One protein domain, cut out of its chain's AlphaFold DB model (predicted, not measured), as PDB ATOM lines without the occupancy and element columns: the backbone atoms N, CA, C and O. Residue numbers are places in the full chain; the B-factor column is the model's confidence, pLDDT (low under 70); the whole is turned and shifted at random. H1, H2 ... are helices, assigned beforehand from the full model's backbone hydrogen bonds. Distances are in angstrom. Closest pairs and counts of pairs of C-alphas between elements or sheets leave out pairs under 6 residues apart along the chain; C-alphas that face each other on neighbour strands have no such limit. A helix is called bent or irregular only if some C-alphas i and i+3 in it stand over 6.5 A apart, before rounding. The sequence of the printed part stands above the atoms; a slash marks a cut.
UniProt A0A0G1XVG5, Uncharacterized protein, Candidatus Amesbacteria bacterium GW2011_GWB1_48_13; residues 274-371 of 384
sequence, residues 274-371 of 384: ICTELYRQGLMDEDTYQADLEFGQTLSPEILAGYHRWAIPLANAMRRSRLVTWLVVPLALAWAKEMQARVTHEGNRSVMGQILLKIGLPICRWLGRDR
ATOM      1  N   ILE A 274      -2.244  44.094 -16.570       80.75
ATOM      2  CA  ILE A 274      -2.763  45.245 -15.809       80.75
ATOM      3  C   ILE A 274      -2.062  46.544 -16.221       80.75
ATOM      4  O   ILE A 274      -2.740  47.534 -16.488       80.75
ATOM      5  N   CYS A 275      -0.730  46.549 -16.313       80.50
ATOM      6  CA  CYS A 275       0.045  47.728 -16.712       80.50
ATOM      7  C   CYS A 275      -0.288  48.156 -18.144       80.50
ATOM      8  O   CYS A 275      -0.503  49.334 -18.408       80.50
ATOM      9  N   THR A 276      -0.493  47.182 -19.031       78.44
ATOM     10  CA  THR A 276      -1.027  47.419 -20.376       78.44
ATOM     11  C   THR A 276      -2.387  48.104 -20.351       78.44
ATOM     12  O   THR A 276      -2.620  49.048 -21.102       78.44
ATOM     13  N   GLU A 277      -3.318  47.629 -19.521       77.88
ATOM     14  CA  GLU A 277      -4.644  48.237 -19.448       77.88
ATOM     15  C   GLU A 277      -4.576  49.675 -18.919       77.88
ATOM     16  O   GLU A 277      -5.301  50.538 -19.410       77.88
ATOM     17  N   LEU A 278      -3.676  49.959 -17.976       80.31
ATOM     18  CA  LEU A 278      -3.437  51.318 -17.492       80.31
ATOM     19  C   LEU A 278      -2.828  52.224 -18.560       80.31
ATOM     20  O   LEU A 278      -3.315  53.338 -18.746       80.31
ATOM     21  N   TYR A 279      -1.820  51.741 -19.287       78.94
ATOM     22  CA  TYR A 279      -1.221  52.462 -20.406       78.94
ATOM     23  C   TYR A 279      -2.263  52.758 -21.499       78.94
ATOM     24  O   TYR A 279      -2.419  53.903 -21.921       78.94
ATOM     25  N   ARG A 280      -3.100  51.773 -21.856       80.12
ATOM     26  CA  ARG A 280      -4.217  51.938 -22.807       80.12
ATOM     27  C   ARG A 280      -5.215  53.016 -22.373       80.12
ATOM     28  O   ARG A 280      -5.791  53.696 -23.220       80.12
ATOM     29  N   GLN A 281      -5.456  53.152 -21.070       77.50
ATOM     30  CA  GLN A 281      -6.329  54.189 -20.510       77.50
ATOM     31  C   GLN A 281      -5.630  55.553 -20.343       77.50
ATOM     32  O   GLN A 281      -6.276  56.505 -19.907       77.50
ATOM     33  N   GLY A 282      -4.340  55.665 -20.682       78.94
ATOM     34  CA  GLY A 282      -3.541  56.879 -20.502       78.94
ATOM     35  C   GLY A 282      -3.205  57.181 -19.037       78.94
ATOM     36  O   GLY A 282      -2.980  58.335 -18.684       78.94
ATOM     37  N   LEU A 283      -3.224  56.164 -18.169       82.19
ATOM     38  CA  LEU A 283      -2.985  56.282 -16.724       82.19
ATOM     39  C   LEU A 283      -1.550  55.911 -16.314       82.19
ATOM     40  O   LEU A 283      -1.226  55.949 -15.128       82.19
ATOM     41  N   MET A 284      -0.711  55.533 -17.278       81.12
ATOM     42  CA  MET A 284       0.691  55.152 -17.109       81.12
ATOM     43  C   MET A 284       1.494  55.737 -18.275       81.12
ATOM     44  O   MET A 284       1.013  55.711 -19.408       81.12
ATOM     45  N   ASP A 285       2.673  56.290 -17.997       80.00
ATOM     46  CA  ASP A 285       3.585  56.815 -19.015       80.00
ATOM     47  C   ASP A 285       4.325  55.699 -19.765       80.00
ATOM     48  O   ASP A 285       4.413  54.562 -19.298       80.00
ATOM     49  N   GLU A 286       4.853  56.048 -20.939       74.50
ATOM     50  CA  GLU A 286       5.562  55.121 -21.824       74.50
ATOM     51  C   GLU A 286       6.784  54.496 -21.150       74.50
ATOM     52  O   GLU A 286       6.939  53.283 -21.190       74.50
ATOM     53  N   ASP A 287       7.625  55.297 -20.496       75.44
ATOM     54  CA  ASP A 287       8.888  54.820 -19.926       75.44
ATOM     55  C   ASP A 287       8.640  53.805 -18.800       75.44
ATOM     56  O   ASP A 287       9.298  52.766 -18.713       75.44
ATOM     57  N   THR A 288       7.644  54.075 -17.953       77.31
ATOM     58  CA  THR A 288       7.198  53.154 -16.903       77.31
ATOM     59  C   THR A 288       6.584  51.884 -17.490       77.31
ATOM     60  O   THR A 288       6.818  50.791 -16.970       77.31
ATOM     61  N   TYR A 289       5.814  52.006 -18.575       75.62
ATOM     62  CA  TYR A 289       5.224  50.862 -19.263       75.62
ATOM     63  C   TYR A 289       6.291  49.966 -19.907       75.62
ATOM     64  O   TYR A 289       6.276  48.755 -19.699       75.62
ATOM     65  N   GLN A 290       7.256  50.548 -20.621       72.38
ATOM     66  CA  GLN A 290       8.346  49.813 -21.264       72.38
ATOM     67  C   GLN A 290       9.206  49.062 -20.247       72.38
ATOM     68  O   GLN A 290       9.512  47.886 -20.445       72.38
ATOM     69  N   ALA A 291       9.528  49.692 -19.117       74.00
ATOM     70  CA  ALA A 291      10.291  49.021 -18.072       74.00
ATOM     71  C   ALA A 291       9.524  47.851 -17.425       74.00
ATOM     72  O   ALA A 291      10.117  46.847 -17.035       74.00
ATOM     73  N   ASP A 292       8.199  47.947 -17.317       78.50
ATOM     74  CA  ASP A 292       7.364  46.843 -16.842       78.50
ATOM     75  C   ASP A 292       7.308  45.678 -17.852       78.50
ATOM     76  O   ASP A 292       7.392  44.518 -17.442       78.50
ATOM     77  N   LEU A 293       7.277  45.965 -19.160       65.69
ATOM     78  CA  LEU A 293       7.392  44.942 -20.208       65.69
ATOM     79  C   LEU A 293       8.751  44.226 -20.162       65.69
ATOM     80  O   LEU A 293       8.797  43.000 -20.266       65.69
ATOM     81  N   GLU A 294       9.846  44.969 -19.990       70.50
ATOM     82  CA  GLU A 294      11.197  44.407 -19.881       70.50
ATOM     83  C   GLU A 294      11.332  43.521 -18.639       70.50
ATOM     84  O   GLU A 294      11.816  42.391 -18.721       70.50
ATOM     85  N   PHE A 295      10.813  43.972 -17.495       75.25
ATOM     86  CA  PHE A 295      10.783  43.141 -16.296       75.25
ATOM     87  C   PHE A 295       9.948  41.870 -16.504       75.25
ATOM     88  O   PHE A 295      10.369  40.789 -16.084       75.25
ATOM     89  N   GLY A 296       8.796  41.970 -17.174       68.25
ATOM     90  CA  GLY A 296       7.929  40.834 -17.492       68.25
ATOM     91  C   GLY A 296       8.642  39.716 -18.260       68.25
ATOM     92  O   GLY A 296       8.380  38.542 -18.002       68.25
ATOM     93  N   GLN A 297       9.606  40.060 -19.122       64.81
ATOM     94  CA  GLN A 297      10.423  39.095 -19.874       64.81
ATOM     95  C   GLN A 297      11.398  38.303 -18.988       64.81
ATOM     96  O   GLN A 297      11.836  37.220 -19.368       64.81
ATOM     97  N   THR A 298      11.726  38.813 -17.797       68.88
ATOM     98  CA  THR A 298      12.620  38.136 -16.841       68.88
ATOM     99  C   THR A 298      11.898  37.121 -15.949       68.88
ATOM    100  O   THR A 298      12.544  36.342 -15.242       68.88
ATOM    101  N   LEU A 299      10.559  37.125 -15.943       71.50
ATOM    102  CA  LEU A 299       9.754  36.255 -15.090       71.50
ATOM    103  C   LEU A 299       9.657  34.838 -15.661       71.50
ATOM    104  O   LEU A 299       9.558  34.637 -16.869       71.50
ATOM    105  N   SER A 300       9.645  33.838 -14.773       69.69
ATOM    106  CA  SER A 300       9.505  32.446 -15.203       69.69
ATOM    107  C   SER A 300       8.101  32.172 -15.768       69.69
ATOM    108  O   SER A 300       7.133  32.810 -15.327       69.69
ATOM    109  N   PRO A 301       7.954  31.213 -16.702       55.84
ATOM    110  CA  PRO A 301       6.666  30.880 -17.311       55.84
ATOM    111  C   PRO A 301       5.563  30.577 -16.290       55.84
ATOM    112  O   PRO A 301       4.428  31.016 -16.458       55.84
ATOM    113  N   GLU A 302       5.900  29.908 -15.185       64.06
ATOM    114  CA  GLU A 302       4.951  29.542 -14.125       64.06
ATOM    115  C   GLU A 302       4.419  30.778 -13.391       64.06
ATOM    116  O   GLU A 302       3.236  30.856 -13.058       64.06
ATOM    117  N   ILE A 303       5.286  31.768 -13.153       70.38
ATOM    118  CA  ILE A 303       4.894  33.036 -12.528       70.38
ATOM    119  C   ILE A 303       3.946  33.796 -13.453       70.38
ATOM    120  O   ILE A 303       2.915  34.285 -12.993       70.38
ATOM    121  N   LEU A 304       4.271  33.885 -14.743       63.88
ATOM    122  CA  LEU A 304       3.426  34.568 -15.723       63.88
ATOM    123  C   LEU A 304       2.068  33.873 -15.880       63.88
ATOM    124  O   LEU A 304       1.038  34.547 -15.895       63.88
ATOM    125  N   ALA A 305       2.043  32.538 -15.926       62.19
ATOM    126  CA  ALA A 305       0.812  31.757 -16.006       62.19
ATOM    127  C   ALA A 305      -0.105  32.010 -14.798       62.19
ATOM    128  O   ALA A 305      -1.281  32.351 -14.961       62.19
ATOM    129  N   GLY A 306       0.431  31.922 -13.577       67.19
ATOM    130  CA  GLY A 306      -0.368  32.184 -12.382       67.19
ATOM    131  C   GLY A 306      -0.765  33.650 -12.218       67.19
ATOM    132  O   GLY A 306      -1.850  33.925 -11.708       67.19
ATOM    133  N   TYR A 307       0.051  34.595 -12.698       77.62
ATOM    134  CA  TYR A 307      -0.321  36.010 -12.779       77.62
ATOM    135  C   TYR A 307      -1.516  36.220 -13.720       77.62
ATOM    136  O   TYR A 307      -2.526  36.810 -13.330       77.62
ATOM    137  N   HIS A 308      -1.452  35.682 -14.941       71.38
ATOM    138  CA  HIS A 308      -2.512  35.814 -15.940       71.38
ATOM    139  C   HIS A 308      -3.864  35.276 -15.460       71.38
ATOM    140  O   HIS A 308      -4.897  35.885 -15.758       71.38
ATOM    141  N   ARG A 309      -3.861  34.208 -14.651       71.50
ATOM    142  CA  ARG A 309      -5.073  33.561 -14.120       71.50
ATOM    143  C   ARG A 309      -6.015  34.524 -13.389       71.50
ATOM    144  O   ARG A 309      -7.232  34.391 -13.499       71.50
ATOM    145  N   TRP A 310      -5.479  35.513 -12.675       75.25
ATOM    146  CA  TRP A 310      -6.279  36.514 -11.959       75.25
ATOM    147  C   TRP A 310      -6.182  37.919 -12.573       75.25
ATOM    148  O   TRP A 310      -7.139  38.693 -12.494       75.25
ATOM    149  N   ALA A 311      -5.066  38.256 -13.223       78.56
ATOM    150  CA  ALA A 311      -4.845  39.585 -13.787       78.56
ATOM    151  C   ALA A 311      -5.725  39.866 -15.015       78.56
ATOM    152  O   ALA A 311      -6.214  40.983 -15.179       78.56
ATOM    153  N   ILE A 312      -5.983  38.860 -15.857       69.94
ATOM    154  CA  ILE A 312      -6.841  38.991 -17.047       69.94
ATOM    155  C   ILE A 312      -8.298  39.332 -16.689       69.94
ATOM    156  O   ILE A 312      -8.818  40.322 -17.220       69.94
ATOM    157  N   PRO A 313      -8.997  38.579 -15.812       68.69
ATOM    158  CA  PRO A 313     -10.361  38.938 -15.432       68.69
ATOM    159  C   PRO A 313     -10.422  40.301 -14.730       68.69
ATOM    160  O   PRO A 313     -11.358  41.063 -14.979       68.69
ATOM    161  N   LEU A 314      -9.403  40.657 -13.938       76.75
ATOM    162  CA  LEU A 314      -9.316  41.976 -13.314       76.75
ATOM    163  C   LEU A 314      -9.165  43.099 -14.352       76.75
ATOM    164  O   LEU A 314      -9.909  44.076 -14.296       76.75
ATOM    165  N   ALA A 315      -8.281  42.952 -15.340       75.12
ATOM    166  CA  ALA A 315      -8.121  43.928 -16.420       75.12
ATOM    167  C   ALA A 315      -9.401  44.067 -17.265       75.12
ATOM    168  O   ALA A 315      -9.794  45.173 -17.639       75.12
ATOM    169  N   ASN A 316     -10.123  42.968 -17.508       69.38
ATOM    170  CA  ASN A 316     -11.441  43.014 -18.146       69.38
ATOM    171  C   ASN A 316     -12.475  43.787 -17.310       69.38
ATOM    172  O   ASN A 316     -13.286  44.527 -17.869       69.38
ATOM    173  N   ALA A 317     -12.444  43.651 -15.984       67.06
ATOM    174  CA  ALA A 317     -13.291  44.439 -15.093       67.06
ATOM    175  C   ALA A 317     -12.894  45.929 -15.096       67.06
ATOM    176  O   ALA A 317     -13.774  46.789 -15.159       67.06
ATOM    177  N   MET A 318     -11.592  46.239 -15.120       83.50
ATOM    178  CA  MET A 318     -11.069  47.606 -15.253       83.50
ATOM    179  C   MET A 318     -11.551  48.283 -16.546       83.50
ATOM    180  O   MET A 318     -12.018  49.419 -16.495       83.50
ATOM    181  N   ARG A 319     -11.558  47.568 -17.683       80.94
ATOM    182  CA  ARG A 319     -12.082  48.078 -18.970       80.94
ATOM    183  C   ARG A 319     -13.537  48.524 -18.899       80.94
ATOM    184  O   ARG A 319     -13.930  49.463 -19.585       80.94
ATOM    185  N   ARG A 320     -14.345  47.812 -18.114       73.25
ATOM    186  CA  ARG A 320     -15.792  48.039 -18.002       73.25
ATOM    187  C   ARG A 320     -16.148  49.033 -16.899       73.25
ATOM    188  O   ARG A 320     -17.241  49.586 -16.926       73.25
ATOM    189  N   SER A 321     -15.261  49.248 -15.926       83.12
ATOM    190  CA  SER A 321     -15.558  50.034 -14.730       83.12
ATOM    191  C   SER A 321     -14.424  50.980 -14.345       83.12
ATOM    192  O   SER A 321     -13.336  50.573 -13.929       83.12
ATOM    193  N   ARG A 322     -14.737  52.282 -14.374       89.12
ATOM    194  CA  ARG A 322     -13.845  53.339 -13.877       89.12
ATOM    195  C   ARG A 322     -13.577  53.206 -12.378       89.12
ATOM    196  O   ARG A 322     -12.487  53.551 -11.941       89.12
ATOM    197  N   LEU A 323     -14.533  52.677 -11.608       88.31
ATOM    198  CA  LEU A 323     -14.370  52.448 -10.171       88.31
ATOM    199  C   LEU A 323     -13.347  51.341  -9.896       88.31
ATOM    200  O   LEU A 323     -12.462  51.523  -9.067       88.31
ATOM    201  N   VAL A 324     -13.433  50.220 -10.621       88.31
ATOM    202  CA  VAL A 324     -12.452  49.127 -10.497       88.31
ATOM    203  C   VAL A 324     -11.065  49.635 -10.877       88.31
ATOM    204  O   VAL A 324     -10.112  49.413 -10.140       88.31
ATOM    205  N   THR A 325     -10.960  50.385 -11.977       88.56
ATOM    206  CA  THR A 325      -9.691  51.008 -12.368       88.56
ATOM    207  C   THR A 325      -9.158  51.931 -11.272       88.56
ATOM    208  O   THR A 325      -8.013  51.776 -10.864       88.56
ATOM    209  N   TRP A 326      -9.983  52.835 -10.738       92.94
ATOM    210  CA  TRP A 326      -9.581  53.768  -9.682       92.94
ATOM    211  C   TRP A 326      -9.037  53.059  -8.430       92.94
ATOM    212  O   TRP A 326      -8.060  53.522  -7.849       92.94
ATOM    213  N   LEU A 327      -9.607  51.905  -8.060       91.50
ATOM    214  CA  LEU A 327      -9.118  51.083  -6.947       91.50
ATOM    215  C   LEU A 327      -7.781  50.387  -7.252       91.50
ATOM    216  O   LEU A 327      -6.943  50.254  -6.362       91.50
ATOM    217  N   VAL A 328      -7.572  49.931  -8.490       92.12
ATOM    218  CA  VAL A 328      -6.390  49.139  -8.882       92.12
ATOM    219  C   VAL A 328      -5.174  50.015  -9.202       92.12
ATOM    220  O   VAL A 328      -4.048  49.638  -8.877       92.12
ATOM    221  N   VAL A 329      -5.389  51.194  -9.797       91.62
ATOM    222  CA  VAL A 329      -4.343  52.152 -10.201       91.62
ATOM    223  C   VAL A 329      -3.251  52.368  -9.142       91.62
ATOM    224  O   VAL A 329      -2.083  52.205  -9.493       91.62
ATOM    225  N   PRO A 330      -3.545  52.699  -7.867       89.00
ATOM    226  CA  PRO A 330      -2.486  52.987  -6.896       89.00
ATOM    227  C   PRO A 330      -1.567  51.785  -6.632       89.00
ATOM    228  O   PRO A 330      -0.363  51.965  -6.458       89.00
ATOM    229  N   LEU A 331      -2.107  50.563  -6.645       88.62
ATOM    230  CA  LEU A 331      -1.327  49.338  -6.444       88.62
ATOM    231  C   LEU A 331      -0.484  49.007  -7.677       88.62
ATOM    232  O   LEU A 331       0.705  48.716  -7.562       88.62
ATOM    233  N   ALA A 332      -1.087  49.098  -8.861       87.94
ATOM    234  CA  ALA A 332      -0.424  48.792 -10.121       87.94
ATOM    235  C   ALA A 332       0.669  49.815 -10.476       87.94
ATOM    236  O   ALA A 332       1.741  49.425 -10.928       87.94
ATOM    237  N   LEU A 333       0.470  51.107 -10.195       86.94
ATOM    238  CA  LEU A 333       1.524  52.114 -10.358       86.94
ATOM    239  C   LEU A 333       2.650  51.948  -9.329       86.94
ATOM    240  O   LEU A 333       3.811  52.178  -9.652       86.94
ATOM    241  N   ALA A 334       2.340  51.539  -8.094       86.44
ATOM    242  CA  ALA A 334       3.367  51.249  -7.093       86.44
ATOM    243  C   ALA A 334       4.231  50.039  -7.479       86.44
ATOM    244  O   ALA A 334       5.426  50.039  -7.175       86.44
ATOM    245  N   TRP A 335       3.634  49.041  -8.138       86.50
ATOM    246  CA  TRP A 335       4.341  47.939  -8.785       86.50
ATOM    247  C   TRP A 335       5.195  48.432  -9.955       86.50
ATOM    248  O   TRP A 335       6.406  48.244  -9.929       86.50
ATOM    249  N   ALA A 336       4.604  49.127 -10.930       84.69
ATOM    250  CA  ALA A 336       5.296  49.543 -12.149       84.69
ATOM    251  C   ALA A 336       6.500  50.462 -11.866       84.69
ATOM    252  O   ALA A 336       7.564  50.288 -12.453       84.69
ATOM    253  N   LYS A 337       6.397  51.355 -10.872       84.88
ATOM    254  CA  LYS A 337       7.538  52.166 -10.401       84.88
ATOM    255  C   LYS A 337       8.685  51.327  -9.838       84.88
ATOM    256  O   LYS A 337       9.848  51.674 -10.009       84.88
ATOM    257  N   GLU A 338       8.379  50.223  -9.157       85.75
ATOM    258  CA  GLU A 338       9.413  49.290  -8.703       85.75
ATOM    259  C   GLU A 338      10.048  48.539  -9.880       85.75
ATOM    260  O   GLU A 338      11.240  48.246  -9.821       85.75
ATOM    261  N   MET A 339       9.288  48.243 -10.941       84.94
ATOM    262  CA  MET A 339       9.820  47.607 -12.157       84.94
ATOM    263  C   MET A 339      10.781  48.552 -12.866       84.94
ATOM    264  O   MET A 339      11.925  48.186 -13.126       84.94
ATOM    265  N   GLN A 340      10.363  49.807 -13.042       82.31
ATOM    266  CA  GLN A 340      11.191  50.869 -13.596       82.31
ATOM    267  C   GLN A 340      12.503  51.035 -12.827       82.31
ATOM    268  O   GLN A 340      13.568  50.987 -13.437       82.31
ATOM    269  N   ALA A 341      12.456  51.116 -11.492       84.62
ATOM    270  CA  ALA A 341      13.658  51.245 -10.665       84.62
ATOM    271  C   ALA A 341      14.589  50.013 -10.711       84.62
ATOM    272  O   ALA A 341      15.770  50.104 -10.366       84.62
ATOM    273  N   ARG A 342      14.072  48.835 -11.088       82.19
ATOM    274  CA  ARG A 342      14.859  47.597 -11.224       82.19
ATOM    275  C   ARG A 342      15.516  47.463 -12.584       82.19
ATOM    276  O   ARG A 342      16.643  46.987 -12.627       82.19
ATOM    277  N   VAL A 343      14.809  47.864 -13.634       76.88
ATOM    278  CA  VAL A 343      15.256  47.770 -15.025       76.88
ATOM    279  C   VAL A 343      16.224  48.895 -15.370       76.88
ATOM    280  O   VAL A 343      17.328  48.647 -15.833       76.88
ATOM    281  N   THR A 344      15.855  50.140 -15.066       77.44
ATOM    282  CA  THR A 344      16.694  51.306 -15.391       77.44
ATOM    283  C   THR A 344      17.886  51.461 -14.447       77.44
ATOM    284  O   THR A 344      18.803  52.217 -14.739       77.44
ATOM    285  N   HIS A 345      17.873  50.772 -13.298       72.56
ATOM    286  CA  HIS A 345      18.793  50.995 -12.175       72.56
ATOM    287  C   HIS A 345      18.825  52.447 -11.654       72.56
ATOM    288  O   HIS A 345      19.697  52.801 -10.860       72.56
ATOM    289  N   GLU A 346      17.840  53.261 -12.035       62.62
ATOM    290  CA  GLU A 346      17.719  54.673 -11.697       62.62
ATOM    291  C   GLU A 346      16.375  54.940 -10.991       62.62
ATOM    292  O   GLU A 346      15.368  54.271 -11.219       62.62
ATOM    293  N   GLY A 347      16.351  55.922 -10.083       63.19
ATOM    294  CA  GLY A 347      15.131  56.348  -9.387       63.19
ATOM    295  C   GLY A 347      14.844  55.678  -8.033       63.19
ATOM    296  O   GLY A 347      15.527  54.765  -7.566       63.19
ATOM    297  N   ASN A 348      13.817  56.196  -7.350       66.81
ATOM    298  CA  ASN A 348      13.430  55.756  -6.009       66.81
ATOM    299  C   ASN A 348      12.587  54.477  -6.067       66.81
ATOM    300  O   ASN A 348      11.473  54.476  -6.591       66.81
ATOM    301  N   ARG A 349      13.093  53.408  -5.446       71.69
ATOM    302  CA  ARG A 349      12.366  52.144  -5.276       71.69
ATOM    303  C   ARG A 349      11.074  52.331  -4.479       71.69
ATOM    304  O   ARG A 349      11.020  53.092  -3.512       71.69
ATOM    305  N   SER A 350      10.045  51.576  -4.841       77.25
ATOM    306  CA  SER A 350       8.737  51.612  -4.189       77.25
ATOM    307  C   SER A 350       8.678  50.533  -3.111       77.25
ATOM    308  O   SER A 350       8.666  49.339  -3.406       77.25
ATOM    309  N   VAL A 351       8.605  50.936  -1.836       79.06
ATOM    310  CA  VAL A 351       8.481  49.996  -0.699       79.06
ATOM    311  C   VAL A 351       7.261  49.087  -0.870       79.06
ATOM    312  O   VAL A 351       7.345  47.880  -0.656       79.06
ATOM    313  N   MET A 352       6.140  49.653  -1.326       76.50
ATOM    314  CA  MET A 352       4.929  48.891  -1.630       76.50
ATOM    315  C   MET A 352       5.157  47.916  -2.796       76.50
ATOM    316  O   MET A 352       4.779  46.752  -2.698       76.50
ATOM    317  N   GLY A 353       5.836  48.344  -3.865       78.69
ATOM    318  CA  GLY A 353       6.184  47.474  -4.993       78.69
ATOM    319  C   GLY A 353       7.090  46.305  -4.591       78.69
ATOM    320  O   GLY A 353       6.872  45.174  -5.020       78.69
ATOM    321  N   GLN A 354       8.043  46.525  -3.681       82.75
ATOM    322  CA  GLN A 354       8.881  45.454  -3.128       82.75
ATOM    323  C   GLN A 354       8.082  44.418  -2.339       82.75
ATOM    324  O   GLN A 354       8.359  43.221  -2.438       82.75
ATOM    325  N   ILE A 355       7.108  44.864  -1.544       82.25
ATOM    326  CA  ILE A 355       6.214  43.971  -0.798       82.25
ATOM    327  C   ILE A 355       5.367  43.155  -1.779       82.25
ATOM    328  O   ILE A 355       5.299  41.931  -1.655       82.25
ATOM    329  N   LEU A 356       4.798  43.813  -2.793       81.44
ATOM    330  CA  LEU A 356       4.016  43.159  -3.842       81.44
ATOM    331  C   LEU A 356       4.835  42.108  -4.602       81.44
ATOM    332  O   LEU A 356       4.312  41.038  -4.876       81.44
ATOM    333  N   LEU A 357       6.121  42.343  -4.878       82.62
ATOM    334  CA  LEU A 357       7.009  41.342  -5.489       82.62
ATOM    335  C   LEU A 357       7.258  40.145  -4.579       82.62
ATOM    336  O   LEU A 357       7.112  38.999  -5.001       82.62
ATOM    337  N   LYS A 358       7.644  40.412  -3.326       85.12
ATOM    338  CA  LYS A 358       8.004  39.366  -2.360       85.12
ATOM    339  C   LYS A 358       6.838  38.432  -2.061       85.12
ATOM    340  O   LYS A 358       7.070  37.251  -1.831       85.12
ATOM    341  N   ILE A 359       5.613  38.954  -2.059       83.19
ATOM    342  CA  ILE A 359       4.397  38.178  -1.794       83.19
ATOM    343  C   ILE A 359       3.797  37.639  -3.097       83.19
ATOM    344  O   ILE A 359       3.433  36.469  -3.185       83.19
ATOM    345  N   GLY A 360       3.710  38.482  -4.123       80.81
ATOM    346  CA  GLY A 360       3.015  38.193  -5.371       80.81
ATOM    347  C   GLY A 360       3.718  37.159  -6.242       80.81
ATOM    348  O   GLY A 360       3.040  36.280  -6.763       80.81
ATOM    349  N   LEU A 361       5.052  37.195  -6.370       83.62
ATOM    350  CA  LEU A 361       5.774  36.234  -7.218       83.62
ATOM    351  C   LEU A 361       5.646  34.784  -6.713       83.62
ATOM    352  O   LEU A 361       5.346  33.915  -7.532       83.62
ATOM    353  N   PRO A 362       5.793  34.481  -5.404       85.62
ATOM    354  CA  PRO A 362       5.526  33.139  -4.885       85.62
ATOM    355  C   PRO A 362       4.082  32.676  -5.092       85.62
ATOM    356  O   PRO A 362       3.870  31.530  -5.481       85.62
ATOM    357  N   ILE A 363       3.097  33.557  -4.876       82.44
ATOM    358  CA  ILE A 363       1.679  33.226  -5.084       82.44
ATOM    359  C   ILE A 363       1.412  32.934  -6.560       82.44
ATOM    360  O   ILE A 363       0.783  31.931  -6.876       82.44
ATOM    361  N   CYS A 364       1.918  33.768  -7.470       80.38
ATOM    362  CA  CYS A 364       1.758  33.555  -8.906       80.38
ATOM    363  C   CYS A 364       2.463  32.266  -9.348       80.38
ATOM    364  O   CYS A 364       1.875  31.472 -10.069       80.38
ATOM    365  N   ARG A 365       3.665  31.977  -8.835       78.62
ATOM    366  CA  ARG A 365       4.341  30.696  -9.092       78.62
ATOM    367  C   ARG A 365       3.520  29.497  -8.607       78.62
ATOM    368  O   ARG A 365       3.486  28.477  -9.283       78.62
ATOM    369  N   TRP A 366       2.877  29.604  -7.444       78.69
ATOM    370  CA  TRP A 366       2.019  28.545  -6.906       78.69
ATOM    371  C   TRP A 366       0.738  28.362  -7.732       78.69
ATOM    372  O   TRP A 366       0.401  27.238  -8.085       78.69
ATOM    373  N   LEU A 367       0.069  29.458  -8.105       69.88
ATOM    374  CA  LEU A 367      -1.131  29.439  -8.952       69.88
ATOM    375  C   LEU A 367      -0.868  28.879 -10.357       69.88
ATOM    376  O   LEU A 367      -1.793  28.379 -10.993       69.88
ATOM    377  N   GLY A 368       0.371  28.971 -10.843       64.62
ATOM    378  CA  GLY A 368       0.798  28.381 -12.111       64.62
ATOM    379  C   GLY A 368       1.165  26.893 -12.037       64.62
ATOM    380  O   GLY A 368       1.596  26.354 -13.050       64.62
ATOM    381  N   ARG A 369       1.048  26.230 -10.872       71.50
ATOM    382  CA  ARG A 369       1.611  24.884 -10.633       71.50
ATOM    383  C   ARG A 369       0.673  23.687 -10.889       71.50
ATOM    384  O   ARG A 369       1.140  22.566 -10.741       71.50
ATOM    385  N   ASP A 370      -0.582  23.863 -11.306       53.59
ATOM    386  CA  ASP A 370      -1.489  22.743 -11.660       53.59
ATOM    387  C   ASP A 370      -2.087  22.972 -13.063       53.59
ATOM    388  O   ASP A 370      -2.668  24.027 -13.301       53.59
ATOM    389  N   ARG A 371      -1.979  22.067 -14.055       44.06
ATOM    390  CA  ARG A 371      -2.016  20.590 -14.020       44.06
ATOM    391  C   ARG A 371      -1.027  19.901 -14.991       44.06
ATOM    392  O   ARG A 371      -0.758  20.420 -16.065       44.06
TER     393      ARG A 371
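This is residues 274 to 371 of the 384 residues of an uncharacterized protein of Candidatus Amesbacteria bacterium GW2011_GWB1_48_13 (UniProt A0A0G1XVG5). H3 and H4 meet at one corner as a V, and H5 crosses its open side on one face, making a triangle of three kinked helices. H2 crosses that side on the other face, where short H1 bridges H3 and H4. The printed part has 98 residues with five named helices, H1 to H5, and no named strand: all helix, packed mostly crossed, at steep angles. It is compact, with a radius of gyration of the C-alphas of 13.1 A and spans of 37 by 35 by 20 A.

H1, residues 274 to 280, and H2, residues 286 to 297, form a helical hairpin, closest at the C-alphas of Cys 275 and Tyr 289, 6.6 A. H3, residues 301 to 320, touches H1 with residues 311 to 319 alone, closest at C-alphas 315 and 274, 5.6 A. H4, residues 322 to 343, is the hub; it and H3 touch only at the corner, C-alphas 325 and 318 being 4.7 A apart. With residues 336 to 343 alone H4 touches H2, C-alphas 340 and 291 being closest at 4.9 A. H5, residues 351 to 367, touches H4 about perpendicular at 81 degrees, closest at C-alphas 353 and 335, 4.2 A, and touches H3, closest at C-alphas 365 and 303, also 4.2 A. H1 and H2 are apart from H5. Every O i to N i+4 pair is within hydrogen-bond range in H1 and H2; H3 has 14 of 16, H4 15 of 18 and H5 12 of 13.

H1 begins with C-alpha 274 at (-2.763, 45.245, -15.809). H2 is 16.9 A long, H3 28.3 A, H4 29.7 A and H5 24.1 A, ending at C-alpha 367 (-1.131, 29.439, -8.952). Kinks lie near residues 310, 329 and 361; H4 is only just irregular, C-alphas 327 and 330 being 6.9 A apart.

The C-alphas farthest apart, Gly 347 and Arg 371, are 39.9 A apart. The printed part has no cut and no long link. Mean pLDDT of the printed part is 77.1; 21 residues are under 70, among them 300 to 302 and 346 to 348.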